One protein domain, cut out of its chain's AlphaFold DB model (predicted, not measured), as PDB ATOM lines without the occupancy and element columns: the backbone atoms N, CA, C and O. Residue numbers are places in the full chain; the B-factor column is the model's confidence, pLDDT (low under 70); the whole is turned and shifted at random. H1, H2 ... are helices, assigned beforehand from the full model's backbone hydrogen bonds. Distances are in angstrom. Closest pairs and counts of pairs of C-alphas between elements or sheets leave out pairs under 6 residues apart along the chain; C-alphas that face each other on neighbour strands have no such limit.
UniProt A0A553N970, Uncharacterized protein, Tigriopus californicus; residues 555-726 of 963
ATOM      1  N   ALA A 555      74.636 -33.910 -60.915       34.81
ATOM      2  CA  ALA A 555      74.223 -32.488 -61.003       34.81
ATOM      3  C   ALA A 555      74.745 -31.641 -59.832       34.81
ATOM      4  O   ALA A 555      75.320 -30.569 -60.017       34.81
ATOM      5  N   LEU A 556      74.571 -32.164 -58.616       47.09
ATOM      6  CA  LEU A 556      75.018 -31.498 -57.399       47.09
ATOM      7  C   LEU A 556      76.533 -31.665 -57.193       47.09
ATOM      8  O   LEU A 556      77.186 -30.726 -56.756       47.09
ATOM      9  N   MET A 557      77.116 -32.810 -57.568       50.03
ATOM     10  CA  MET A 557      78.575 -32.993 -57.538       50.03
ATOM     11  C   MET A 557      79.308 -32.017 -58.469       50.03
ATOM     12  O   MET A 557      80.407 -31.603 -58.134       50.03
ATOM     13  N   LEU A 558      78.704 -31.612 -59.589       50.84
ATOM     14  CA  LEU A 558      79.295 -30.694 -60.565       50.84
ATOM     15  C   LEU A 558      79.089 -29.225 -60.179       50.84
ATOM     16  O   LEU A 558      80.022 -28.442 -60.295       50.84
ATOM     17  N   ALA A 559      77.932 -28.860 -59.614       46.62
ATOM     18  CA  ALA A 559      77.743 -27.538 -59.006       46.62
ATOM     19  C   ALA A 559      78.744 -27.288 -57.860       46.62
ATOM     20  O   ALA A 559      79.333 -26.213 -57.764       46.62
ATOM     21  N   PHE A 560      78.983 -28.302 -57.022       53.72
ATOM     22  CA  PHE A 560      79.959 -28.223 -55.935       53.72
ATOM     23  C   PHE A 560      81.399 -28.497 -56.385       53.72
ATOM     24  O   PHE A 560      82.320 -28.004 -55.745       53.72
ATOM     25  N   GLY A 561      81.608 -29.215 -57.491       52.38
ATOM     26  CA  GLY A 561      82.904 -29.373 -58.155       52.38
ATOM     27  C   GLY A 561      83.382 -28.057 -58.759       52.38
ATOM     28  O   GLY A 561      84.489 -27.628 -58.463       52.38
ATOM     29  N   ALA A 562      82.507 -27.342 -59.472       44.28
ATOM     30  CA  ALA A 562      82.736 -25.963 -59.893       44.28
ATOM     31  C   ALA A 562      83.003 -25.050 -58.685       44.28
ATOM     32  O   ALA A 562      84.025 -24.373 -58.645       44.28
ATOM     33  N   GLN A 563      82.163 -25.099 -57.640       48.59
ATOM     34  CA  GLN A 563      82.409 -24.353 -56.396       48.59
ATOM     35  C   GLN A 563      83.778 -24.685 -55.761       48.59
ATOM     36  O   GLN A 563      84.371 -23.833 -55.106       48.59
ATOM     37  N   ALA A 564      84.288 -25.904 -55.944       48.62
ATOM     38  CA  ALA A 564      85.554 -26.359 -55.388       48.62
ATOM     39  C   ALA A 564      86.769 -25.963 -56.255       48.62
ATOM     40  O   ALA A 564      87.732 -25.454 -55.689       48.62
ATOM     41  N   LEU A 565      86.686 -26.058 -57.590       43.00
ATOM     42  CA  LEU A 565      87.662 -25.488 -58.540       43.00
ATOM     43  C   LEU A 565      87.836 -23.975 -58.320       43.00
ATOM     44  O   LEU A 565      88.944 -23.450 -58.323       43.00
ATOM     45  N   VAL A 566      86.737 -23.269 -58.036       45.66
ATOM     46  CA  VAL A 566      86.742 -21.851 -57.635       45.66
ATOM     47  C   VAL A 566      87.475 -21.606 -56.314       45.66
ATOM     48  O   VAL A 566      88.031 -20.528 -56.104       45.66
ATOM     49  N   ILE A 567      87.477 -22.578 -55.402       44.72
ATOM     50  CA  ILE A 567      88.177 -22.459 -54.123       44.72
ATOM     51  C   ILE A 567      89.684 -22.725 -54.284       44.72
ATOM     52  O   ILE A 567      90.444 -22.198 -53.481       44.72
ATOM     53  N   GLU A 568      90.149 -23.429 -55.324       41.72
ATOM     54  CA  GLU A 568      91.568 -23.770 -55.574       41.72
ATOM     55  C   GLU A 568      92.472 -22.605 -56.045       41.72
ATOM     56  O   GLU A 568      93.464 -22.806 -56.741       41.72
ATOM     57  N   GLY A 569      92.197 -21.372 -55.609       41.16
ATOM     58  CA  GLY A 569      93.191 -20.295 -55.660       41.16
ATOM     59  C   GLY A 569      94.393 -20.572 -54.739       41.16
ATOM     60  O   GLY A 569      94.294 -21.360 -53.799       41.16
ATOM     61  N   GLU A 570      95.517 -19.879 -54.951       42.72
ATOM     62  CA  GLU A 570      96.816 -20.195 -54.314       42.72
ATOM     63  C   GLU A 570      96.797 -20.276 -52.767       42.72
ATOM     64  O   GLU A 570      97.576 -21.024 -52.183       42.72
ATOM     65  N   GLU A 571      95.885 -19.574 -52.075       45.44
ATOM     66  CA  GLU A 571      95.710 -19.690 -50.610       45.44
ATOM     67  C   GLU A 571      95.095 -21.031 -50.143       45.44
ATOM     68  O   GLU A 571      94.960 -21.265 -48.934       45.44
ATOM     69  N   PHE A 572      94.648 -21.897 -51.059       45.28
ATOM     70  CA  PHE A 572      93.820 -23.055 -50.725       45.28
ATOM     71  C   PHE A 572      94.421 -24.436 -50.984       45.28
ATOM     72  O   PHE A 572      93.970 -25.356 -50.288       45.28
ATOM     73  N   HIS A 573      95.437 -24.565 -51.846       46.31
ATOM     74  CA  HIS A 573      96.048 -25.844 -52.260       46.31
ATOM     75  C   HIS A 573      96.480 -26.773 -51.105       46.31
ATOM     76  O   HIS A 573      96.452 -27.989 -51.263       46.31
ATOM     77  N   ASP A 574      96.817 -26.235 -49.926       44.56
ATOM     78  CA  ASP A 574      97.185 -27.027 -48.734       44.56
ATOM     79  C   ASP A 574      96.063 -27.945 -48.201       44.56
ATOM     80  O   ASP A 574      96.319 -28.796 -47.347       44.56
ATOM     81  N   LEU A 575      94.815 -27.788 -48.658       46.09
ATOM     82  CA  LEU A 575      93.751 -28.754 -48.380       46.09
ATOM     83  C   LEU A 575      93.305 -29.442 -49.668       46.09
ATOM     84  O   LEU A 575      92.832 -28.784 -50.591       46.09
ATOM     85  N   ASN A 576      93.265 -30.776 -49.616       62.22
ATOM     86  CA  ASN A 576      92.492 -31.659 -50.499       62.22
ATOM     87  C   ASN A 576      90.966 -31.423 -50.350       62.22
ATOM     88  O   ASN A 576      90.200 -32.376 -50.254       62.22
ATOM     89  N   LEU A 577      90.495 -30.174 -50.253       60.44
ATOM     90  CA  LEU A 577      89.105 -29.841 -49.931       60.44
ATOM     91  C   LEU A 577      88.157 -30.339 -51.024       60.44
ATOM     92  O   LEU A 577      87.097 -30.863 -50.703       60.44
ATOM     93  N   VAL A 578      88.561 -30.247 -52.294       56.16
ATOM     94  CA  VAL A 578      87.825 -30.803 -53.442       56.16
ATOM     95  C   VAL A 578      87.671 -32.320 -53.300       56.16
ATOM     96  O   VAL A 578      86.581 -32.872 -53.470       56.16
ATOM     97  N   THR A 579      88.749 -33.007 -52.922       61.75
ATOM     98  CA  THR A 579      88.809 -34.466 -52.764       61.75
ATOM     99  C   THR A 579      88.066 -34.949 -51.514       61.75
ATOM    100  O   THR A 579      87.409 -35.983 -51.549       61.75
ATOM    101  N   GLU A 580      88.133 -34.204 -50.411       67.56
ATOM    102  CA  GLU A 580      87.393 -34.442 -49.165       67.56
ATOM    103  C   GLU A 580      85.896 -34.174 -49.339       67.56
ATOM    104  O   GLU A 580      85.073 -34.967 -48.888       67.56
ATOM    105  N   LEU A 581      85.521 -33.091 -50.026       64.44
ATOM    106  CA  LEU A 581      84.130 -32.741 -50.294       64.44
ATOM    107  C   LEU A 581      83.489 -33.733 -51.268       64.44
ATOM    108  O   LEU A 581      82.399 -34.223 -50.991       64.44
ATOM    109  N   SER A 582      84.169 -34.101 -52.357       61.28
ATOM    110  CA  SER A 582      83.675 -35.122 -53.293       61.28
ATOM    111  C   SER A 582      83.567 -36.506 -52.639       61.28
ATOM    112  O   SER A 582      82.525 -37.150 -52.781       61.28
ATOM    113  N   LYS A 583      84.557 -36.940 -51.839       68.00
ATOM    114  CA  LYS A 583      84.444 -38.144 -50.988       68.00
ATOM    115  C   LYS A 583      83.277 -38.042 -50.010       68.00
ATOM    116  O   LYS A 583      82.495 -38.982 -49.911       68.00
ATOM    117  N   CYS A 584      83.119 -36.911 -49.327       69.44
ATOM    118  CA  CYS A 584      82.043 -36.718 -48.364       69.44
ATOM    119  C   CYS A 584      80.671 -36.812 -49.029       69.44
ATOM    120  O   CYS A 584      79.810 -37.556 -48.572       69.44
ATOM    121  N   ILE A 585      80.482 -36.115 -50.151       64.81
ATOM    122  CA  ILE A 585      79.263 -36.171 -50.958       64.81
ATOM    123  C   ILE A 585      79.014 -37.612 -51.425       64.81
ATOM    124  O   ILE A 585      77.905 -38.114 -51.257       64.81
ATOM    125  N   ARG A 586      80.046 -38.320 -51.908       65.88
ATOM    126  CA  ARG A 586      79.969 -39.747 -52.264       65.88
ATOM    127  C   ARG A 586      79.478 -40.600 -51.081       65.88
ATOM    128  O   ARG A 586      78.548 -41.383 -51.251       65.88
ATOM    129  N   MET A 587      80.027 -40.423 -49.881       67.44
ATOM    130  CA  MET A 587      79.604 -41.189 -48.701       67.44
ATOM    131  C   MET A 587      78.193 -40.828 -48.222       67.44
ATOM    132  O   MET A 587      77.401 -41.721 -47.924       67.44
ATOM    133  N   MET A 588      77.852 -39.535 -48.182       64.38
ATOM    134  CA  MET A 588      76.544 -39.043 -47.727       64.38
ATOM    135  C   MET A 588      75.378 -39.612 -48.537       64.38
ATOM    136  O   MET A 588      74.300 -39.802 -47.977       64.38
ATOM    137  N   ILE A 589      75.569 -39.849 -49.839       57.72
ATOM    138  CA  ILE A 589      74.491 -40.310 -50.717       57.72
ATOM    139  C   ILE A 589      74.516 -41.838 -50.905       57.72
ATOM    140  O   ILE A 589      73.454 -42.459 -50.884       57.72
ATOM    141  N   TRP A 590      75.695 -42.458 -51.070       60.38
ATOM    142  CA  TRP A 590      75.801 -43.872 -51.482       60.38
ATOM    143  C   TRP A 590      76.097 -44.843 -50.338       60.38
ATOM    144  O   TRP A 590      75.774 -46.022 -50.444       60.38
ATOM    145  N   THR A 591      76.669 -44.364 -49.231       70.12
ATOM    146  CA  THR A 591      76.944 -45.176 -48.034       70.12
ATOM    147  C   THR A 591      76.418 -44.502 -46.756       70.12
ATOM    148  O   THR A 591      77.177 -44.348 -45.798       70.12
ATOM    149  N   PRO A 592      75.129 -44.100 -46.687       66.12
ATOM    150  CA  PRO A 592      74.583 -43.341 -45.553       66.12
ATOM    151  C   PRO A 592      74.570 -44.117 -44.222       66.12
ATOM    152  O   PRO A 592      74.428 -43.510 -43.163       66.12
ATOM    153  N   GLU A 593      74.719 -45.446 -44.268       71.50
ATOM    154  CA  GLU A 593      74.860 -46.315 -43.090       71.50
ATOM    155  C   GLU A 593      76.311 -46.424 -42.584       71.50
ATOM    156  O   GLU A 593      76.539 -46.835 -41.446       71.50
ATOM    157  N   GLN A 594      77.303 -46.049 -43.401       75.56
ATOM    158  CA  GLN A 594      78.705 -46.022 -42.989       75.56
ATOM    159  C   GLN A 594      79.014 -44.734 -42.216       75.56
ATOM    160  O   GLN A 594      78.424 -43.675 -42.443       75.56
ATOM    161  N   SER A 595      79.963 -44.815 -41.281       76.12
ATOM    162  CA  SER A 595      80.460 -43.616 -40.600       76.12
ATOM    163  C   SER A 595      81.226 -42.740 -41.599       76.12
ATOM    164  O   SER A 595      81.989 -43.288 -42.389       76.12
ATOM    165  N   PRO A 596      81.040 -41.409 -41.594       77.88
ATOM    166  CA  PRO A 596      81.704 -40.527 -42.548       77.88
ATOM    167  C   PRO A 596      83.219 -40.508 -42.309       77.88
ATOM    168  O   PRO A 596      83.674 -40.145 -41.223       77.88
ATOM    169  N   GLU A 597      83.985 -40.862 -43.334       77.06
ATOM    170  CA  GLU A 597      85.440 -40.706 -43.360       77.06
ATOM    171  C   GLU A 597      85.827 -39.326 -43.913       77.06
ATOM    172  O   GLU A 597      85.025 -38.642 -44.555       77.06
ATOM    173  N   GLY A 598      87.061 -38.903 -43.639       78.06
ATOM    174  CA  GLY A 598      87.532 -37.547 -43.927       78.06
ATOM    175  C   GLY A 598      87.248 -36.553 -42.796       78.06
ATOM    176  O   GLY A 598      86.282 -36.677 -42.035       78.06
ATOM    177  N   GLU A 599      88.112 -35.550 -42.665       75.25
ATOM    178  CA  GLU A 599      88.008 -34.501 -41.647       75.25
ATOM    179  C   GLU A 599      86.810 -33.585 -41.927       75.25
ATOM    180  O   GLU A 599      86.075 -33.228 -41.006       75.25
ATOM    181  N   LEU A 600      86.543 -33.273 -43.203       72.44
ATOM    182  CA  LEU A 600      85.374 -32.473 -43.579       72.44
ATOM    183  C   LEU A 600      84.065 -33.231 -43.324       72.44
ATOM    184  O   LEU A 600      83.110 -32.666 -42.793       72.44
ATOM    185  N   CYS A 601      83.996 -34.517 -43.679       75.06
ATOM    186  CA  CYS A 601      82.733 -35.249 -43.582       75.06
ATOM    187  C   CYS A 601      82.374 -35.647 -42.151       75.06
ATOM    188  O   CYS A 601      81.196 -35.636 -41.776       75.06
ATOM    189  N   SER A 602      83.381 -35.960 -41.332       79.94
ATOM    190  CA  SER A 602      83.193 -36.207 -39.903       79.94
ATOM    191  C   SER A 602      82.837 -34.929 -39.129       79.94
ATOM    192  O   SER A 602      82.059 -35.014 -38.176       79.94
ATOM    193  N   SER A 603      83.294 -33.742 -39.563       73.88
ATOM    194  CA  SER A 603      82.880 -32.466 -38.958       73.88
ATOM    195  C   SER A 603      81.453 -32.030 -39.324       73.88
ATOM    196  O   SER A 603      80.839 -31.284 -38.559       73.88
ATOM    197  N   MET A 604      80.890 -32.490 -40.452       71.19
ATOM    198  CA  MET A 604      79.522 -32.131 -40.853       71.19
ATOM    199  C   MET A 604      78.452 -32.723 -39.907       71.19
ATOM    200  O   MET A 604      78.372 -33.952 -39.749       71.19
ATOM    201  N   PRO A 605      77.550 -31.889 -39.338       74.88
ATOM    202  CA  PRO A 605      76.437 -32.358 -38.513       74.88
ATOM    203  C   PRO A 605      75.570 -33.397 -39.233       74.88
ATOM    204  O   PRO A 605      75.270 -33.249 -40.417       74.88
ATOM    205  N   LEU A 606      75.096 -34.416 -38.507       76.69
ATOM    206  CA  LEU A 606      74.247 -35.474 -39.078       76.69
ATOM    207  C   LEU A 606      73.002 -34.905 -39.782       76.69
ATOM    208  O   LEU A 606      72.620 -35.390 -40.838       76.69
ATOM    209  N   GLU A 607      72.414 -33.837 -39.239       75.56
ATOM    210  CA  GLU A 607      71.289 -33.109 -39.842       75.56
ATOM    211  C   GLU A 607      71.616 -32.548 -41.235       75.56
ATOM    212  O   GLU A 607      70.793 -32.642 -42.143       75.56
ATOM    213  N   LEU A 608      72.824 -31.998 -41.422       71.44
ATOM    214  CA  LEU A 608      73.292 -31.484 -42.711       71.44
ATOM    215  C   LEU A 608      73.472 -32.632 -43.709       71.44
ATOM    216  O   LEU A 608      72.995 -32.538 -44.838       71.44
ATOM    217  N   ARG A 609      74.079 -33.739 -43.264       71.88
ATOM    218  CA  ARG A 609      74.309 -34.935 -44.089       71.88
ATOM    219  C   ARG A 609      72.997 -35.610 -44.515       71.88
ATOM    220  O   ARG A 609      72.831 -35.945 -45.684       71.88
ATOM    221  N   SER A 610      72.019 -35.704 -43.615       75.31
ATOM    222  CA  SER A 610      70.667 -36.188 -43.929       75.31
ATOM    223  C   SER A 610      69.890 -35.232 -44.842       75.31
ATOM    224  O   SER A 610      69.183 -35.683 -45.741       75.31
ATOM    225  N   SER A 611      70.025 -33.912 -44.655       70.62
ATOM    226  CA  SER A 611      69.430 -32.917 -45.561       70.62
ATOM    227  C   SER A 611      69.997 -33.051 -46.976       70.62
ATOM    228  O   SER A 611      69.238 -33.028 -47.942       70.62
ATOM    229  N   TRP A 612      71.312 -33.255 -47.091       68.44
ATOM    230  CA  TRP A 612      72.000 -33.489 -48.358       68.44
ATOM    231  C   TRP A 612      71.498 -34.756 -49.058       68.44
ATOM    232  O   TRP A 612      71.058 -34.701 -50.208       68.44
ATOM    233  N   ALA A 613      71.496 -35.886 -48.346       69.44
ATOM    234  CA  ALA A 613      71.004 -37.158 -48.864       69.44
ATOM    235  C   ALA A 613      69.542 -37.062 -49.340       69.44
ATOM    236  O   ALA A 613      69.202 -37.609 -50.387       69.44
ATOM    237  N   ASN A 614      68.686 -36.316 -48.629       71.00
ATOM    238  CA  ASN A 614      67.294 -36.094 -49.029       71.00
ATOM    239  C   ASN A 614      67.164 -35.274 -50.321       71.00
ATOM    240  O   ASN A 614      66.453 -35.715 -51.225       71.00
ATOM    241  N   VAL A 615      67.861 -34.136 -50.442       65.69
ATOM    242  CA  VAL A 615      67.864 -33.315 -51.671       65.69
ATOM    243  C   VAL A 615      68.317 -34.162 -52.859       65.69
ATOM    244  O   VAL A 615      67.587 -34.305 -53.840       65.69
ATOM    245  N   VAL A 616      69.468 -34.827 -52.743       63.88
ATOM    246  CA  VAL A 616      70.026 -35.635 -53.835       63.88
ATOM    247  C   VAL A 616      69.149 -36.848 -54.175       63.88
ATOM    248  O   VAL A 616      68.975 -37.183 -55.349       63.88
ATOM    249  N   SER A 617      68.539 -37.484 -53.172       64.62
ATOM    250  CA  SER A 617      67.600 -38.590 -53.383       64.62
ATOM    251  C   SER A 617      66.313 -38.134 -54.078       64.62
ATOM    252  O   SER A 617      65.757 -38.890 -54.871       64.62
ATOM    253  N   ASN A 618      65.842 -36.909 -53.829       65.50
ATOM    254  CA  ASN A 618      64.680 -36.348 -54.522       65.50
ATOM    255  C   ASN A 618      64.980 -36.068 -56.002       65.50
ATOM    256  O   ASN A 618      64.141 -36.394 -56.840       65.50
ATOM    257  N   ILE A 619      66.184 -35.579 -56.327       60.09
ATOM    258  CA  ILE A 619      66.652 -35.435 -57.719       60.09
ATOM    259  C   ILE A 619      66.663 -36.813 -58.415       60.09
ATOM    260  O   ILE A 619      66.037 -36.982 -59.460       60.09
ATOM    261  N   MET A 620      67.267 -37.839 -57.795       57.00
ATOM    262  CA  MET A 620      67.306 -39.210 -58.352       57.00
ATOM    263  C   MET A 620      65.927 -39.832 -58.571       57.00
ATOM    264  O   MET A 620      65.685 -40.485 -59.582       57.00
ATOM    265  N   LYS A 621      65.001 -39.656 -57.621       63.06
ATOM    266  CA  LYS A 621      63.659 -40.257 -57.692       63.06
ATOM    267  C   LYS A 621      62.819 -39.722 -58.854       63.06
ATOM    268  O   LYS A 621      61.855 -40.384 -59.234       63.06
ATOM    269  N   GLN A 622      63.155 -38.552 -59.400       55.41
ATOM    270  CA  GLN A 622      62.455 -37.975 -60.548       55.41
ATOM    271  C   GLN A 622      62.962 -38.516 -61.894       55.41
ATOM    272  O   GLN A 622      62.183 -38.553 -62.846       55.41
ATOM    273  N   GLN A 623      64.220 -38.964 -61.989       52.97
ATOM    274  CA  GLN A 623      64.813 -39.438 -63.242       52.97
ATOM    275  C   GLN A 623      65.678 -40.692 -63.020       52.97
ATOM    276  O   GLN A 623      66.801 -40.624 -62.525       52.97
ATOM    277  N   PHE A 624      65.167 -41.855 -63.441       48.31
ATOM    278  CA  PHE A 624      65.926 -43.111 -63.490       48.31
ATOM    279  C   PHE A 624      66.902 -43.105 -64.674       48.31
ATOM    280  O   PHE A 624      66.627 -43.707 -65.713       48.31
ATOM    281  N   ILE A 625      68.032 -42.421 -64.514       55.19
ATOM    282  CA  ILE A 625      69.107 -42.395 -65.505       55.19
ATOM    283  C   ILE A 625      70.190 -43.404 -65.106       55.19
ATOM    284  O   ILE A 625      70.577 -43.486 -63.939       55.19
ATOM    285  N   THR A 626      70.681 -44.182 -66.068       55.66
ATOM    286  CA  THR A 626      71.913 -44.963 -65.898       55.66
ATOM    287  C   THR A 626      73.098 -44.007 -66.003       55.66
ATOM    288  O   THR A 626      73.121 -43.179 -66.911       55.66
ATOM    289  N   LEU A 627      74.076 -44.110 -65.103       57.16
ATOM    290  CA  LEU A 627      75.344 -43.399 -65.279       57.16
ATOM    291  C   LEU A 627      76.066 -43.942 -66.532       57.16
ATOM    292  O   LEU A 627      75.931 -45.139 -66.811       57.16
ATOM    293  N   PRO A 628      76.866 -43.138 -67.254       61.12
ATOM    294  CA  PRO A 628      77.969 -43.701 -68.026       61.12
ATOM    295  C   PRO A 628      78.878 -44.529 -67.106       61.12
ATOM    296  O   PRO A 628      79.145 -44.140 -65.967       61.12
ATOM    297  N   ASN A 629      79.324 -45.690 -67.588       55.19
ATOM    298  CA  ASN A 629      80.179 -46.606 -66.819       55.19
ATOM    299  C   ASN A 629      81.661 -46.187 -66.830       55.19
ATOM    300  O   ASN A 629      82.464 -46.758 -66.096       55.19
ATOM    301  N   GLU A 630      82.023 -45.240 -67.693       67.44
ATOM    302  CA  GLU A 630      83.399 -44.880 -68.024       67.44
ATOM    303  C   GLU A 630      83.732 -43.500 -67.436       67.44
ATOM    304  O   GLU A 630      82.965 -42.545 -67.566       67.44
ATOM    305  N   MET A 631      84.872 -43.407 -66.740       66.62
ATOM    306  CA  MET A 631      85.344 -42.162 -66.112       66.62
ATOM    307  C   MET A 631      85.719 -41.099 -67.152       66.62
ATOM    308  O   MET A 631      85.529 -39.916 -66.890       66.62
ATOM    309  N   GLU A 632      86.169 -41.518 -68.338       73.06
ATOM    310  CA  GLU A 632      86.559 -40.647 -69.458       73.06
ATOM    311  C   GLU A 632      85.423 -39.671 -69.833       73.06
ATOM    312  O   GLU A 632      85.646 -38.474 -70.007       73.06
ATOM    313  N   SER A 633      84.167 -40.137 -69.815       76.88
ATOM    314  CA  SER A 633      82.976 -39.302 -70.034       76.88
ATOM    315  C   SER A 633      82.777 -38.202 -68.976       76.88
ATOM    316  O   SER A 633      82.144 -37.186 -69.261       76.88
ATOM    317  N   PHE A 634      83.299 -38.365 -67.754       74.00
ATOM    318  CA  PHE A 634      83.332 -37.304 -66.738       74.00
ATOM    319  C   PHE A 634      84.566 -36.411 -66.859       74.00
ATOM    320  O   PHE A 634      84.457 -35.218 -66.583       74.00
ATOM    321  N   GLU A 635      85.705 -36.951 -67.292       77.62
ATOM    322  CA  GLU A 635      86.928 -36.182 -67.547       77.62
ATOM    323  C   GLU A 635      86.685 -35.132 -68.642       77.62
ATOM    324  O   GLU A 635      86.979 -33.961 -68.423       77.62
ATOM    325  N   VAL A 636      85.980 -35.478 -69.729       84.38
ATOM    326  CA  VAL A 636      85.545 -34.512 -70.764       84.38
ATOM    327  C   VAL A 636      84.702 -33.358 -70.192       84.38
ATOM    328  O   VAL A 636      84.835 -32.213 -70.622       84.38
ATOM    329  N   LEU A 637      83.849 -33.616 -69.194       81.00
ATOM    330  CA  LEU A 637      83.065 -32.557 -68.548       81.00
ATOM    331  C   LEU A 637      83.901 -31.718 -67.566       81.00
ATOM    332  O   LEU A 637      83.645 -30.523 -67.424       81.00
ATOM    333  N   MET A 638      84.913 -32.303 -66.921       77.88
ATOM    334  CA  MET A 638      85.883 -31.540 -66.129       77.88
ATOM    335  C   MET A 638      86.728 -30.629 -67.034       77.88
ATOM    336  O   MET A 638      86.822 -29.440 -66.746       77.88
ATOM    337  N   ASP A 639      87.205 -31.121 -68.180       83.38
ATOM    338  CA  ASP A 639      87.910 -30.339 -69.211       83.38
ATOM    339  C   ASP A 639      87.087 -29.139 -69.726       83.38
ATOM    340  O   ASP A 639      87.632 -28.065 -69.993       83.38
ATOM    341  N   GLU A 640      85.767 -29.288 -69.900       87.81
ATOM    342  CA  GLU A 640      84.889 -28.182 -70.316       87.81
ATOM    343  C   GLU A 640      84.582 -27.193 -69.175       87.81
ATOM    344  O   GLU A 640      84.357 -26.004 -69.451       87.81
ATOM    345  N   LEU A 641      84.608 -27.655 -67.915       79.06
ATOM    346  CA  LEU A 641      84.503 -26.824 -66.710       79.06
ATOM    347  C   LEU A 641      85.798 -26.044 -66.437       79.06
ATOM    348  O   LEU A 641      85.716 -24.858 -66.134       79.06
ATOM    349  N   GLU A 642      86.984 -26.642 -66.576       79.56
ATOM    350  CA  GLU A 642      88.282 -25.976 -66.351       79.56
ATOM    351  C   GLU A 642      88.536 -24.792 -67.301       79.56
ATOM    352  O   GLU A 642      89.309 -23.887 -66.988       79.56
ATOM    353  N   ARG A 643      87.837 -24.731 -68.442       84.88
ATOM    354  CA  ARG A 643      87.895 -23.593 -69.379       84.88
ATOM    355  C   ARG A 643      87.204 -22.321 -68.875       84.88
ATOM    356  O   ARG A 643      87.331 -21.282 -69.526       84.88
ATOM    357  N   TYR A 644      86.461 -22.376 -67.771       78.81
ATOM    358  CA  TYR A 644      85.901 -21.184 -67.132       78.81
ATOM    359  C   TYR A 644      86.927 -20.514 -66.215       78.81
ATOM    360  O   TYR A 644      87.620 -21.178 -65.450       78.81
ATOM    361  N   ASP A 645      86.980 -19.177 -66.236       79.00
ATOM    362  CA  ASP A 645      87.770 -18.410 -65.266       79.00
ATOM    363  C   ASP A 645      87.104 -18.428 -63.881       79.00
ATOM    364  O   ASP A 645      86.443 -17.484 -63.437       79.00
ATOM    365  N   TRP A 646      87.303 -19.536 -63.177       76.00
ATOM    366  CA  TRP A 646      86.843 -19.724 -61.812       76.00
ATOM    367  C   TRP A 646      87.497 -18.744 -60.819       76.00
ATOM    368  O   TRP A 646      86.911 -18.467 -59.771       76.00
ATOM    369  N   SER A 647      88.640 -18.123 -61.154       70.38
ATOM    370  CA  SER A 647      89.316 -17.155 -60.273       70.38
ATOM    371  C   SER A 647      88.470 -15.901 -60.008       70.38
ATOM    372  O   SER A 647      88.448 -15.388 -58.884       70.38
ATOM    373  N   THR A 648      87.668 -15.472 -60.990       68.94
ATOM    374  CA  THR A 648      86.691 -14.382 -60.834       68.94
ATOM    375  C   THR A 648      85.686 -14.679 -59.708       68.94
ATOM    376  O   THR A 648      85.323 -13.785 -58.935       68.94
ATOM    377  N   TYR A 649      85.295 -15.945 -59.537       66.69
ATOM    378  CA  TYR A 649      84.371 -16.385 -58.488       66.69
ATOM    379  C   TYR A 649      85.054 -16.657 -57.142       66.69
ATOM    380  O   TYR A 649      84.375 -16.600 -56.117       66.69
ATOM    381  N   ALA A 650      86.374 -16.876 -57.097       63.53
ATOM    382  CA  ALA A 650      87.106 -17.168 -55.856       63.53
ATOM    383  C   ALA A 650      86.934 -16.037 -54.828       63.53
ATOM    384  O   ALA A 650      86.675 -16.266 -53.645       63.53
ATOM    385  N   SER A 651      86.961 -14.795 -55.320       62.50
ATOM    386  CA  SER A 651      86.673 -13.591 -54.533       62.50
ATOM    387  C   SER A 651      85.234 -13.535 -53.997       62.50
ATOM    388  O   SER A 651      85.015 -13.047 -52.887       62.50
ATOM    389  N   ARG A 652      84.253 -14.072 -54.738       66.19
ATOM    390  CA  ARG A 652      82.849 -14.145 -54.310       66.19
ATOM    391  C   ARG A 652      82.599 -15.297 -53.341       66.19
ATOM    392  O   ARG A 652      81.810 -15.129 -52.424       66.19
ATOM    393  N   LEU A 653      83.306 -16.423 -53.465       61.00
ATOM    394  CA  LEU A 653      83.230 -17.531 -52.503       61.00
ATOM    395  C   LEU A 653      83.958 -17.257 -51.175       61.00
ATOM    396  O   LEU A 653      83.809 -18.027 -50.224       61.00
ATOM    397  N   ALA A 654      84.658 -16.126 -51.060       62.00
ATOM    398  CA  ALA A 654      85.040 -15.541 -49.775       62.00
ATOM    399  C   ALA A 654      83.879 -14.792 -49.072       62.00
ATOM    400  O   ALA A 654      84.055 -14.311 -47.951       62.00
ATOM    401  N   LEU A 655      82.695 -14.705 -49.694       71.31
ATOM    402  CA  LEU A 655      81.438 -14.175 -49.151       71.31
ATOM    403  C   LEU A 655      80.336 -15.251 -49.222       71.31
ATOM    404  O   LEU A 655      80.458 -16.184 -50.016       71.31
ATOM    405  N   PRO A 656      79.270 -15.188 -48.400       74.12
ATOM    406  CA  PRO A 656      78.199 -16.180 -48.463       74.12
ATOM    407  C   PRO A 656      77.550 -16.160 -49.847       74.12
ATOM    408  O   PRO A 656      77.124 -15.096 -50.291       74.12
ATOM    409  N   LEU A 657      77.467 -17.320 -50.505       81.44
ATOM    410  CA  LEU A 657      76.809 -17.459 -51.810       81.44
ATOM    411  C   LEU A 657      75.417 -16.812 -51.797       81.44
ATOM    412  O   LEU A 657      74.605 -17.112 -50.919       81.44
ATOM    413  N   ASP A 658      75.132 -15.965 -52.781       87.31
ATOM    414  CA  ASP A 658      73.800 -15.430 -53.053       87.31
ATOM    415  C   ASP A 658      73.140 -16.150 -54.241       87.31
ATOM    416  O   ASP A 658      73.755 -16.962 -54.939       87.31
ATOM    417  N   MET A 659      71.841 -15.907 -54.433       87.94
ATOM    418  CA  MET A 659      71.062 -16.590 -55.469       87.94
ATOM    419  C   MET A 659      71.495 -16.176 -56.883       87.94
ATOM    420  O   MET A 659      71.363 -16.964 -57.815       87.94
ATOM    421  N   ASP A 660      72.049 -14.976 -57.056       89.25
ATOM    422  CA  ASP A 660      72.533 -14.518 -58.357       89.25
ATOM    423  C   ASP A 660      73.844 -15.231 -58.720       89.25
ATOM    424  O   ASP A 660      73.923 -15.840 -59.785       89.25
ATOM    425  N   THR A 661      74.809 -15.304 -57.796       84.94
ATOM    426  CA  THR A 661      76.060 -16.062 -57.977       84.94
ATOM    427  C   THR A 661      75.795 -17.564 -58.138       84.94
ATOM    428  O   THR A 661      76.442 -18.209 -58.959       84.94
ATOM    429  N   LEU A 662      74.824 -18.146 -57.420       86.12
ATOM    430  CA  LEU A 662      74.446 -19.549 -57.636       86.12
ATOM    431  C   LEU A 662      73.767 -19.764 -59.001       86.12
ATOM    432  O   LEU A 662      74.040 -20.771 -59.644       86.12
ATOM    433  N   ASN A 663      72.920 -18.844 -59.479       88.50
ATOM    434  CA  ASN A 663      72.380 -18.928 -60.843       88.50
ATOM    435  C   ASN A 663      73.490 -18.818 -61.907       88.50
ATOM    436  O   ASN A 663      73.437 -19.538 -62.898       88.50
ATOM    437  N   GLU A 664      74.490 -17.961 -61.692       88.25
ATOM    438  CA  GLU A 664      75.647 -17.772 -62.582       88.25
ATOM    439  C   GLU A 664      76.508 -19.051 -62.655       88.25
ATOM    440  O   GLU A 664      76.766 -19.565 -63.744       88.25
ATOM    441  N   VAL A 665      76.843 -19.652 -61.504       84.88
ATOM    442  CA  VAL A 665      77.577 -20.933 -61.426       84.88
ATOM    443  C   VAL A 665      76.775 -22.090 -62.035       84.88
ATOM    444  O   VAL A 665      77.328 -22.866 -62.812       84.88
ATOM    445  N   LEU A 666      75.477 -22.214 -61.734       85.31
ATOM    446  CA  LEU A 666      74.628 -23.257 -62.330       85.31
ATOM    447  C   LEU A 666      74.468 -23.076 -63.847       85.31
ATOM    448  O   LEU A 666      74.396 -24.073 -64.562       85.31
ATOM    449  N   GLY A 667      74.461 -21.831 -64.338       89.44
ATOM    450  CA  GLY A 667      74.478 -21.511 -65.765       89.44
ATOM    451  C   GLY A 667      75.745 -22.022 -66.448       89.44
ATOM    452  O   GLY A 667      75.652 -22.792 -67.398       89.44
ATOM    453  N   HIS A 668      76.925 -21.694 -65.916       87.25
ATOM    454  CA  HIS A 668      78.197 -22.188 -66.460       87.25
ATOM    455  C   HIS A 668      78.341 -23.714 -66.382       87.25
ATOM    456  O   HIS A 668      78.901 -24.327 -67.287       87.25
ATOM    457  N   VAL A 669      77.782 -24.354 -65.351       85.94
ATOM    458  CA  VAL A 669      77.721 -25.821 -65.264       85.94
ATOM    459  C   VAL A 669      76.789 -26.414 -66.335       85.94
ATOM    460  O   VAL A 669      77.135 -27.429 -66.936       85.94
ATOM    461  N   ALA A 670      75.651 -25.780 -66.637       89.50
ATOM    462  CA  ALA A 670      74.754 -26.203 -67.717       89.50
ATOM    463  C   ALA A 670      75.359 -25.976 -69.121       89.50
ATOM    464  O   ALA A 670      75.220 -26.832 -69.993       89.50
ATOM    465  N   GLU A 671      76.073 -24.866 -69.331       91.50
ATOM    466  CA  GLU A 671      76.841 -24.576 -70.555       91.50
ATOM    467  C   GLU A 671      78.022 -25.553 -70.750       91.50
ATOM    468  O   GLU A 671      78.298 -25.977 -71.874       91.50
ATOM    469  N   ALA A 672      78.716 -25.939 -69.671       88.56
ATOM    470  CA  ALA A 672      79.767 -26.958 -69.711       88.56
ATOM    471  C   ALA A 672      79.200 -28.341 -70.063       88.56
ATOM    472  O   ALA A 672      79.783 -29.045 -70.883       88.56
ATOM    473  N   MET A 673      78.034 -28.707 -69.510       88.25
ATOM    474  CA  MET A 673      77.309 -29.916 -69.919       88.25
ATOM    475  C   MET A 673      76.941 -29.880 -71.402       88.25
ATOM    476  O   MET A 673      77.082 -30.898 -72.068       88.25
ATOM    477  N   GLU A 674      76.505 -28.735 -71.937       93.38
ATOM    478  CA  GLU A 674      76.173 -28.584 -73.362       93.38
ATOM    479  C   GLU A 674      77.389 -28.870 -74.258       93.38
ATOM    480  O   GLU A 674      77.292 -29.684 -75.174       93.38
ATOM    481  N   ARG A 675      78.566 -28.325 -73.922       92.00
ATOM    482  CA  ARG A 675      79.822 -28.614 -74.644       92.00
ATOM    483  C   ARG A 675      80.338 -30.045 -74.447       92.00
ATOM    484  O   ARG A 675      80.865 -30.642 -75.386       92.00
ATOM    485  N   ALA A 676      80.164 -30.628 -73.261       89.19
ATOM    486  CA  ALA A 676      80.498 -32.033 -73.017       89.19
ATOM    487  C   ALA A 676      79.594 -32.977 -73.833       89.19
ATOM    488  O   ALA A 676      80.063 -33.970 -74.376       89.19
ATOM    489  N   ILE A 677      78.310 -32.640 -73.993       90.88
ATOM    490  CA  ILE A 677      77.387 -33.356 -74.883       90.88
ATOM    491  C   ILE A 677      77.870 -33.263 -76.336       90.88
ATOM    492  O   ILE A 677      78.042 -34.302 -76.966       90.88
ATOM    493  N   GLU A 678      78.155 -32.055 -76.844       92.12
ATOM    494  CA  GLU A 678      78.649 -31.838 -78.219       92.12
ATOM    495  C   GLU A 678      79.946 -32.609 -78.530       92.12
ATOM    496  O   GLU A 678      80.151 -33.041 -79.663       92.12
ATOM    497  N   SER A 679      80.822 -32.808 -77.540       89.75
ATOM    498  CA  SER A 679      82.073 -33.571 -77.699       89.75
ATOM    499  C   SER A 679      81.912 -35.089 -77.527       89.75
ATOM    500  O   SER A 679      82.708 -35.843 -78.088       89.75
ATOM    501  N   LEU A 680      80.877 -35.553 -76.817       86.00
ATOM    502  CA  LEU A 680      80.603 -36.977 -76.576       86.00
ATOM    503  C   LEU A 680      79.603 -37.609 -77.565       86.00
ATOM    504  O   LEU A 680      79.463 -38.834 -77.554       86.00
ATOM    505  N   GLU A 681      78.941 -36.826 -78.434       72.94
ATOM    506  CA  GLU A 681      77.902 -37.305 -79.377       72.94
ATOM    507  C   GLU A 681      78.330 -38.482 -80.281       72.94
ATOM    508  O   GLU A 681      77.476 -39.272 -80.686       72.94
ATOM    509  N   GLU A 682      79.626 -38.646 -80.567       70.94
ATOM    510  CA  GLU A 682      80.148 -39.761 -81.378       70.94
ATOM    511  C   GLU A 682      80.690 -40.957 -80.564       70.94
ATOM    512  O   GLU A 682      81.032 -41.976 -81.167       70.94
ATOM    513  N   GLN A 683      80.785 -40.868 -79.226       71.88
ATOM    514  CA  GLN A 683      81.536 -41.836 -78.400       71.88
ATOM    515  C   GLN A 683      80.696 -42.536 -77.317       71.88
ATOM    516  O   GLN A 683      80.558 -43.759 -77.376       71.88
ATOM    517  N   ASP A 684      80.077 -41.808 -76.375       81.75
ATOM    518  CA  ASP A 684      79.280 -42.412 -75.289       81.75
ATOM    519  C   ASP A 684      77.840 -41.877 -75.248       81.75
ATOM    520  O   ASP A 684      77.509 -40.868 -74.622       81.75
ATOM    521  N   VAL A 685      76.943 -42.638 -75.878       82.19
ATOM    522  CA  VAL A 685      75.498 -42.365 -75.906       82.19
ATOM    523  C   VAL A 685      74.876 -42.369 -74.499       82.19
ATOM    524  O   VAL A 685      73.879 -41.681 -74.277       82.19
ATOM    525  N   ASN A 686      75.440 -43.105 -73.531       78.75
ATOM    526  CA  ASN A 686      74.930 -43.103 -72.158       78.75
ATOM    527  C   ASN A 686      75.317 -41.808 -71.444       78.75
ATOM    528  O   ASN A 686      74.453 -41.213 -70.805       78.75
ATOM    529  N   ALA A 687      76.560 -41.336 -71.594       79.75
ATOM    530  CA  ALA A 687      76.981 -40.030 -71.085       79.75
ATOM    531  C   ALA A 687      76.183 -38.885 -71.710       79.75
ATOM    532  O   ALA A 687      75.708 -38.015 -70.987       79.75
ATOM    533  N   VAL A 688      75.962 -38.915 -73.027       86.12
ATOM    534  CA  VAL A 688      75.149 -37.916 -73.739       86.12
ATOM    535  C   VAL A 688      73.727 -37.859 -73.179       86.12
ATOM    536  O   VAL A 688      73.279 -36.794 -72.755       86.12
ATOM    537  N   VAL A 689      73.025 -38.996 -73.098       83.44
ATOM    538  CA  VAL A 689      71.673 -39.061 -72.505       83.44
ATOM    539  C   VAL A 689      71.691 -38.634 -71.036       83.44
ATOM    540  O   VAL A 689      70.768 -37.958 -70.574       83.44
ATOM    541  N   PHE A 690      72.745 -38.998 -70.305       80.94
ATOM    542  CA  PHE A 690      72.912 -38.651 -68.907       80.94
ATOM    543  C   PHE A 690      73.075 -37.139 -68.697       80.94
ATOM    544  O   PHE A 690      72.272 -36.544 -67.977       80.94
ATOM    545  N   PHE A 691      74.034 -36.494 -69.363       82.56
ATOM    546  CA  PHE A 691      74.259 -35.053 -69.257       82.56
ATOM    547  C   PHE A 691      73.103 -34.234 -69.845       82.56
ATOM    548  O   PHE A 691      72.767 -33.200 -69.275       82.56
ATOM    549  N   GLN A 692      72.424 -34.698 -70.903       86.19
ATOM    550  CA  GLN A 692      71.216 -34.038 -71.428       86.19
ATOM    551  C   GLN A 692      70.089 -33.993 -70.387       86.19
ATOM    552  O   GLN A 692      69.489 -32.940 -70.159       86.19
ATOM    553  N   ALA A 693      69.814 -35.118 -69.720       80.06
ATOM    554  CA  ALA A 693      68.811 -35.187 -68.658       80.06
ATOM    555  C   ALA A 693      69.211 -34.325 -67.442       80.06
ATOM    556  O   ALA A 693      68.376 -33.621 -66.868       80.06
ATOM    557  N   LEU A 694      70.505 -34.314 -67.112       77.69
ATOM    558  CA  LEU A 694      71.088 -33.523 -66.033       77.69
ATOM    559  C   LEU A 694      70.980 -32.010 -66.278       77.69
ATOM    560  O   LEU A 694      70.516 -31.277 -65.405       77.69
ATOM    561  N   LYS A 695      71.339 -31.559 -67.484       86.31
ATOM    562  CA  LYS A 695      71.179 -30.177 -67.940       86.31
ATOM    563  C   LYS A 695      69.707 -29.773 -67.926       86.31
ATOM    564  O   LYS A 695      69.368 -28.739 -67.365       86.31
ATOM    565  N   GLY A 696      68.820 -30.635 -68.431       83.75
ATOM    566  CA  GLY A 696      67.372 -30.425 -68.371       83.75
ATOM    567  C   GLY A 696      66.824 -30.288 -66.943       83.75
ATOM    568  O   GLY A 696      65.866 -29.545 -66.731       83.75
ATOM    569  N   TYR A 697      67.441 -30.944 -65.951       80.81
ATOM    570  CA  TYR A 697      67.120 -30.722 -64.539       80.81
ATOM    571  C   TYR A 697      67.629 -29.364 -64.023       80.81
ATOM    572  O   TYR A 697      66.896 -28.690 -63.303       80.81
ATOM    573  N   LEU A 698      68.843 -28.937 -64.394       80.25
ATOM    574  CA  LEU A 698      69.385 -27.622 -64.013       80.25
ATOM    575  C   LEU A 698      68.580 -26.464 -64.627       80.25
ATOM    576  O   LEU A 698      68.170 -25.552 -63.904       80.25
ATOM    577  N   ASP A 699      68.303 -26.540 -65.931       84.06
ATOM    578  CA  ASP A 699      67.501 -25.569 -66.688       84.06
ATOM    579  C   ASP A 699      66.054 -25.504 -66.154       84.06
ATOM    580  O   ASP A 699      65.453 -24.430 -66.079       84.06
ATOM    581  N   GLY A 700      65.498 -26.651 -65.744       82.25
ATOM    582  CA  GLY A 700      64.156 -26.781 -65.170       82.25
ATOM    583  C   GLY A 700      64.053 -26.563 -63.654       82.25
ATOM    584  O   GLY A 700      62.968 -26.748 -63.100       82.25
ATOM    585  N   MET A 701      65.140 -26.209 -62.960       82.06
ATOM    586  CA  MET A 701      65.168 -26.177 -61.493       82.06
ATOM    587  C   MET A 701      64.350 -25.005 -60.925       82.06
ATOM    588  O   MET A 701      64.717 -23.837 -61.075       82.06
ATOM    589  N   GLU A 702      63.257 -25.318 -60.224       85.69
ATOM    590  CA  GLU A 702      62.393 -24.321 -59.580       85.69
ATOM    591  C   GLU A 702      63.123 -23.513 -58.492       85.69
ATOM    592  O   GLU A 702      64.031 -24.005 -57.815       85.69
ATOM    593  N   ASN A 703      62.678 -22.271 -58.270       84.12
ATOM    594  CA  ASN A 703      63.296 -21.356 -57.304       84.12
ATOM    595  C   ASN A 703      63.317 -21.897 -55.862       84.12
ATOM    596  O   ASN A 703      64.224 -21.551 -55.108       84.12
ATOM    597  N   GLU A 704      62.365 -22.751 -55.467       80.00
ATOM    598  CA  GLU A 704      62.374 -23.380 -54.138       80.00
ATOM    599  C   GLU A 704      63.533 -24.382 -54.004       80.00
ATOM    600  O   GLU A 704      64.311 -24.292 -53.055       80.00
ATOM    601  N   ALA A 705      63.736 -25.253 -55.001       74.62
ATOM    602  CA  ALA A 705      64.874 -26.174 -55.044       74.62
ATOM    603  C   ALA A 705      66.215 -25.420 -55.129       74.62
ATOM    604  O   ALA A 705      67.160 -25.751 -54.411       74.62
ATOM    605  N   LYS A 706      66.283 -24.346 -55.927       80.12
ATOM    606  CA  LYS A 706      67.450 -23.447 -55.974       80.12
ATOM    607  C   LYS A 706      67.763 -22.823 -54.608       80.12
ATOM    608  O   LYS A 706      68.928 -22.771 -54.219       80.12
ATOM    609  N   GLN A 707      66.746 -22.410 -53.849       82.31
ATOM    610  CA  GLN A 707      66.912 -21.858 -52.502       82.31
ATOM    611  C   GLN A 707      67.353 -22.920 -51.474       82.31
ATOM    612  O   GLN A 707      68.128 -22.602 -50.564       82.31
ATOM    613  N   GLU A 708      66.916 -24.177 -51.613       75.00
ATOM    614  CA  GLU A 708      67.446 -25.298 -50.822       75.00
ATOM    615  C   GLU A 708      68.931 -25.533 -51.128       75.00
ATOM    616  O   GLU A 708      69.740 -25.539 -50.198       75.00
ATOM    617  N   VAL A 709      69.311 -25.626 -52.409       76.69
ATOM    618  CA  VAL A 709      70.716 -25.765 -52.844       76.69
ATOM    619  C   VAL A 709      71.572 -24.600 -52.341       76.69
ATOM    620  O   VAL A 709      72.659 -24.837 -51.817       76.69
ATOM    621  N   LEU A 710      71.073 -23.360 -52.394       81.94
ATOM    622  CA  LEU A 710      71.764 -22.178 -51.866       81.94
ATOM    623  C   LEU A 710      72.029 -22.282 -50.360       81.94
ATOM    624  O   LEU A 710      73.157 -22.108 -49.902       81.94
ATOM    625  N   THR A 711      70.991 -22.615 -49.590       78.88
ATOM    626  CA  THR A 711      71.074 -22.773 -48.127       78.88
ATOM    627  C   THR A 711      72.045 -23.897 -47.746       78.88
ATOM    628  O   THR A 711      72.742 -23.824 -46.732       78.88
ATOM    629  N   LEU A 712      72.103 -24.947 -48.565       72.50
ATOM    630  CA  LEU A 712      72.981 -26.098 -48.396       72.50
ATOM    631  C   LEU A 712      74.445 -25.752 -48.743       72.50
ATOM    632  O   LEU A 712      75.352 -26.107 -47.988       72.50
ATOM    633  N   ALA A 713      74.664 -24.983 -49.814       76.69
ATOM    634  CA  ALA A 713      75.978 -24.500 -50.240       76.69
ATOM    635  C   ALA A 713      76.603 -23.532 -49.228       76.69
ATOM    636  O   ALA A 713      77.753 -23.726 -48.831       76.69
ATOM    637  N   GLN A 714      75.828 -22.562 -48.729       79.69
ATOM    638  CA  GLN A 714      76.242 -21.646 -47.658       79.69
ATOM    639  C   GLN A 714      76.704 -22.401 -46.399       79.69
ATOM    640  O   GLN A 714      77.712 -22.041 -45.794       79.69
ATOM    641  N   ARG A 715      76.009 -23.486 -46.018       75.00
ATOM    642  CA  ARG A 715      76.373 -24.302 -44.846       75.00
ATOM    643  C   ARG A 715      77.688 -25.061 -45.029       75.00
ATOM    644  O   ARG A 715      78.499 -25.064 -44.104       75.00
ATOM    645  N   ILE A 716      77.925 -25.669 -46.195       72.31
ATOM    646  CA  ILE A 716      79.213 -26.327 -46.491       72.31
ATOM    647  C   ILE A 716      80.345 -25.300 -46.553       72.31
ATOM    648  O   ILE A 716      81.392 -25.505 -45.943       72.31
ATOM    649  N   GLN A 717      80.112 -24.164 -47.212       73.38
ATOM    650  CA  GLN A 717      81.036 -23.032 -47.251       73.38
ATOM    651  C   GLN A 717      81.393 -22.554 -45.830       73.38
ATOM    652  O   GLN A 717      82.563 -22.337 -45.522       73.38
ATOM    653  N   GLY A 718      80.407 -22.473 -44.930       74.44
ATOM    654  CA  GLY A 718      80.611 -22.147 -43.520       74.44
ATOM    655  C   GLY A 718      81.495 -23.148 -42.775       74.44
ATOM    656  O   GLY A 718      82.428 -22.729 -42.093       74.44
ATOM    657  N   GLU A 719      81.251 -24.454 -42.914       70.25
ATOM    658  CA  GLU A 719      82.070 -25.494 -42.268       70.25
ATOM    659  C   GLU A 719      83.501 -25.564 -42.851       70.25
ATOM    660  O   GLU A 719      84.461 -25.718 -42.095       70.25
ATOM    661  N   ALA A 720      83.687 -25.332 -44.155       67.50
ATOM    662  CA  ALA A 720      85.016 -25.237 -44.770       67.50
ATOM    663  C   ALA A 720      85.807 -23.997 -44.289       67.50
ATOM    664  O   ALA A 720      86.992 -24.086 -43.955       67.50
ATOM    665  N   ILE A 721      85.156 -22.830 -44.179       67.31
ATOM    666  CA  ILE A 721      85.777 -21.605 -43.637       67.31
ATOM    667  C   ILE A 721      86.111 -21.773 -42.143       67.31
ATOM    668  O   ILE A 721      87.153 -21.302 -41.677       67.31
ATOM    669  N   LYS A 722      85.255 -22.477 -41.394       67.25
ATOM    670  CA  LYS A 722      85.434 -22.823 -39.974       67.25
ATOM    671  C   LYS A 722      86.675 -23.679 -39.732       67.25
ATOM    672  O   LYS A 722      87.402 -23.371 -38.795       67.25
ATOM    673  N   GLN A 723      86.960 -24.662 -40.593       65.44
ATOM    674  CA  GLN A 723      88.213 -25.427 -40.533       65.44
ATOM    675  C   GLN A 723      89.452 -24.542 -40.753       65.44
ATOM    676  O   GLN A 723      90.415 -24.649 -39.998       65.44
ATOM    677  N   LYS A 724      89.443 -23.639 -41.751       58.34
ATOM    678  CA  LYS A 724      90.649 -22.861 -42.103       58.34
ATOM    679  C   LYS A 724      90.914 -21.616 -41.245       58.34
ATOM    680  O   LYS A 724      92.077 -21.299 -41.007       58.34
ATOM    681  N   ARG A 725      89.892 -20.822 -40.886       55.03
ATOM    682  CA  ARG A 725      90.111 -19.414 -40.463       55.03
ATOM    683  C   ARG A 725      89.330 -18.924 -39.241       55.03
ATOM    684  O   ARG A 725      89.675 -17.857 -38.728       55.03
ATOM    685  N   ILE A 726      88.321 -19.638 -38.734       57.16
ATOM    686  CA  ILE A 726      87.487 -19.076 -37.659       57.16
ATOM    687  C   ILE A 726      88.030 -19.376 -36.257       57.16
ATOM    688  O   ILE A 726      87.899 -20.476 -35.727       57.16
TER     689      ILE A 726
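This is residues 555 to 726 of the 963 residues of an uncharacterized protein of Tigriopus californicus (UniProt A0A553N970). One short helix, H1, sits in the middle of a cluster of helices, with H5 and the hairpin of H7 and H8 on one side of it and H2, H3, H4 and H9 on the other. H7 crosses H1, H5 packs on H7, H2 runs back beside H1, and the short H6 lies at the cluster's edge. The printed part has 172 residues with nine named helices, H1 to H9 in chain order, and no named strand; the class is all helix. It is compact, with a radius of gyration of the C-alphas of 15.7 A and spans of 48, 37 and 30 A.

H1, residues 555 to 565, begins at C-alpha 555 (74.223, -32.488, -61.003). H2 is residues 577 to 590, 19.4 A long; H3, 599 to 603; H4, 606 to 622, 24.6 A. H5 is residues 632 to 642 and H6 647 to 653. H7, residues 659 to 680, is 30.9 A long and begins at C-alpha 659 (71.062, -16.590, -55.469). H8, residues 685 to 699, is 20.8 A long. H9, residues 703 to 724, is 31.3 A long and ends at C-alpha 724 (90.649, -22.861, -42.103).

H7 is the hub, touching H1, H5, H8 and H9. With residues 665 to 669 alone it touches H1, about perpendicular at 75 degrees; the closest C-alphas are those of Ala 559 and Leu 666, 6.3 A apart. H7 and H8 form a helical hairpin at a shallow tilt of 20 degrees, closest at Ile 677 and Val 688, C-alphas 5.2 A apart. H5 touches H7 at a steep tilt of 46 degrees, opposite ways, closest at the C-alphas of Leu 637 and Ala 676, 5.2 A. H1 and H2 form a helical hairpin at 15 degrees, closest at the C-alphas of Ala 564 and Val 578, 5.4 A. H2 touches H3, closest at the C-alphas of Cys 584 and Cys 601, 5.0 A, and, with residues 588 to 589 alone, H4. H9 and H3 only just touch, with 3 pairs of C-alphas within 8 A. H6 is close to H1 but not clearly touching, at 7.9 A between the C-alphas of Gln 563 and Leu 653. Every O i to N i+4 pair is within hydrogen-bond range in H1, H2, H3, H4, H7, H8 and H9; H5 has 6 of 7, and H6 1 of 3 beside 3 of 4 O i to N i+3 pairs.

The two C-alphas farthest apart, of Glu 682 and Ile 726, are 48.9 A apart. The printed part has no cut. The link from H1 to H2, 11 residues, is long. The mean pLDDT of the printed part is 70.9; 70 residues are under 70, among them 555 to 590 and 615 to 631.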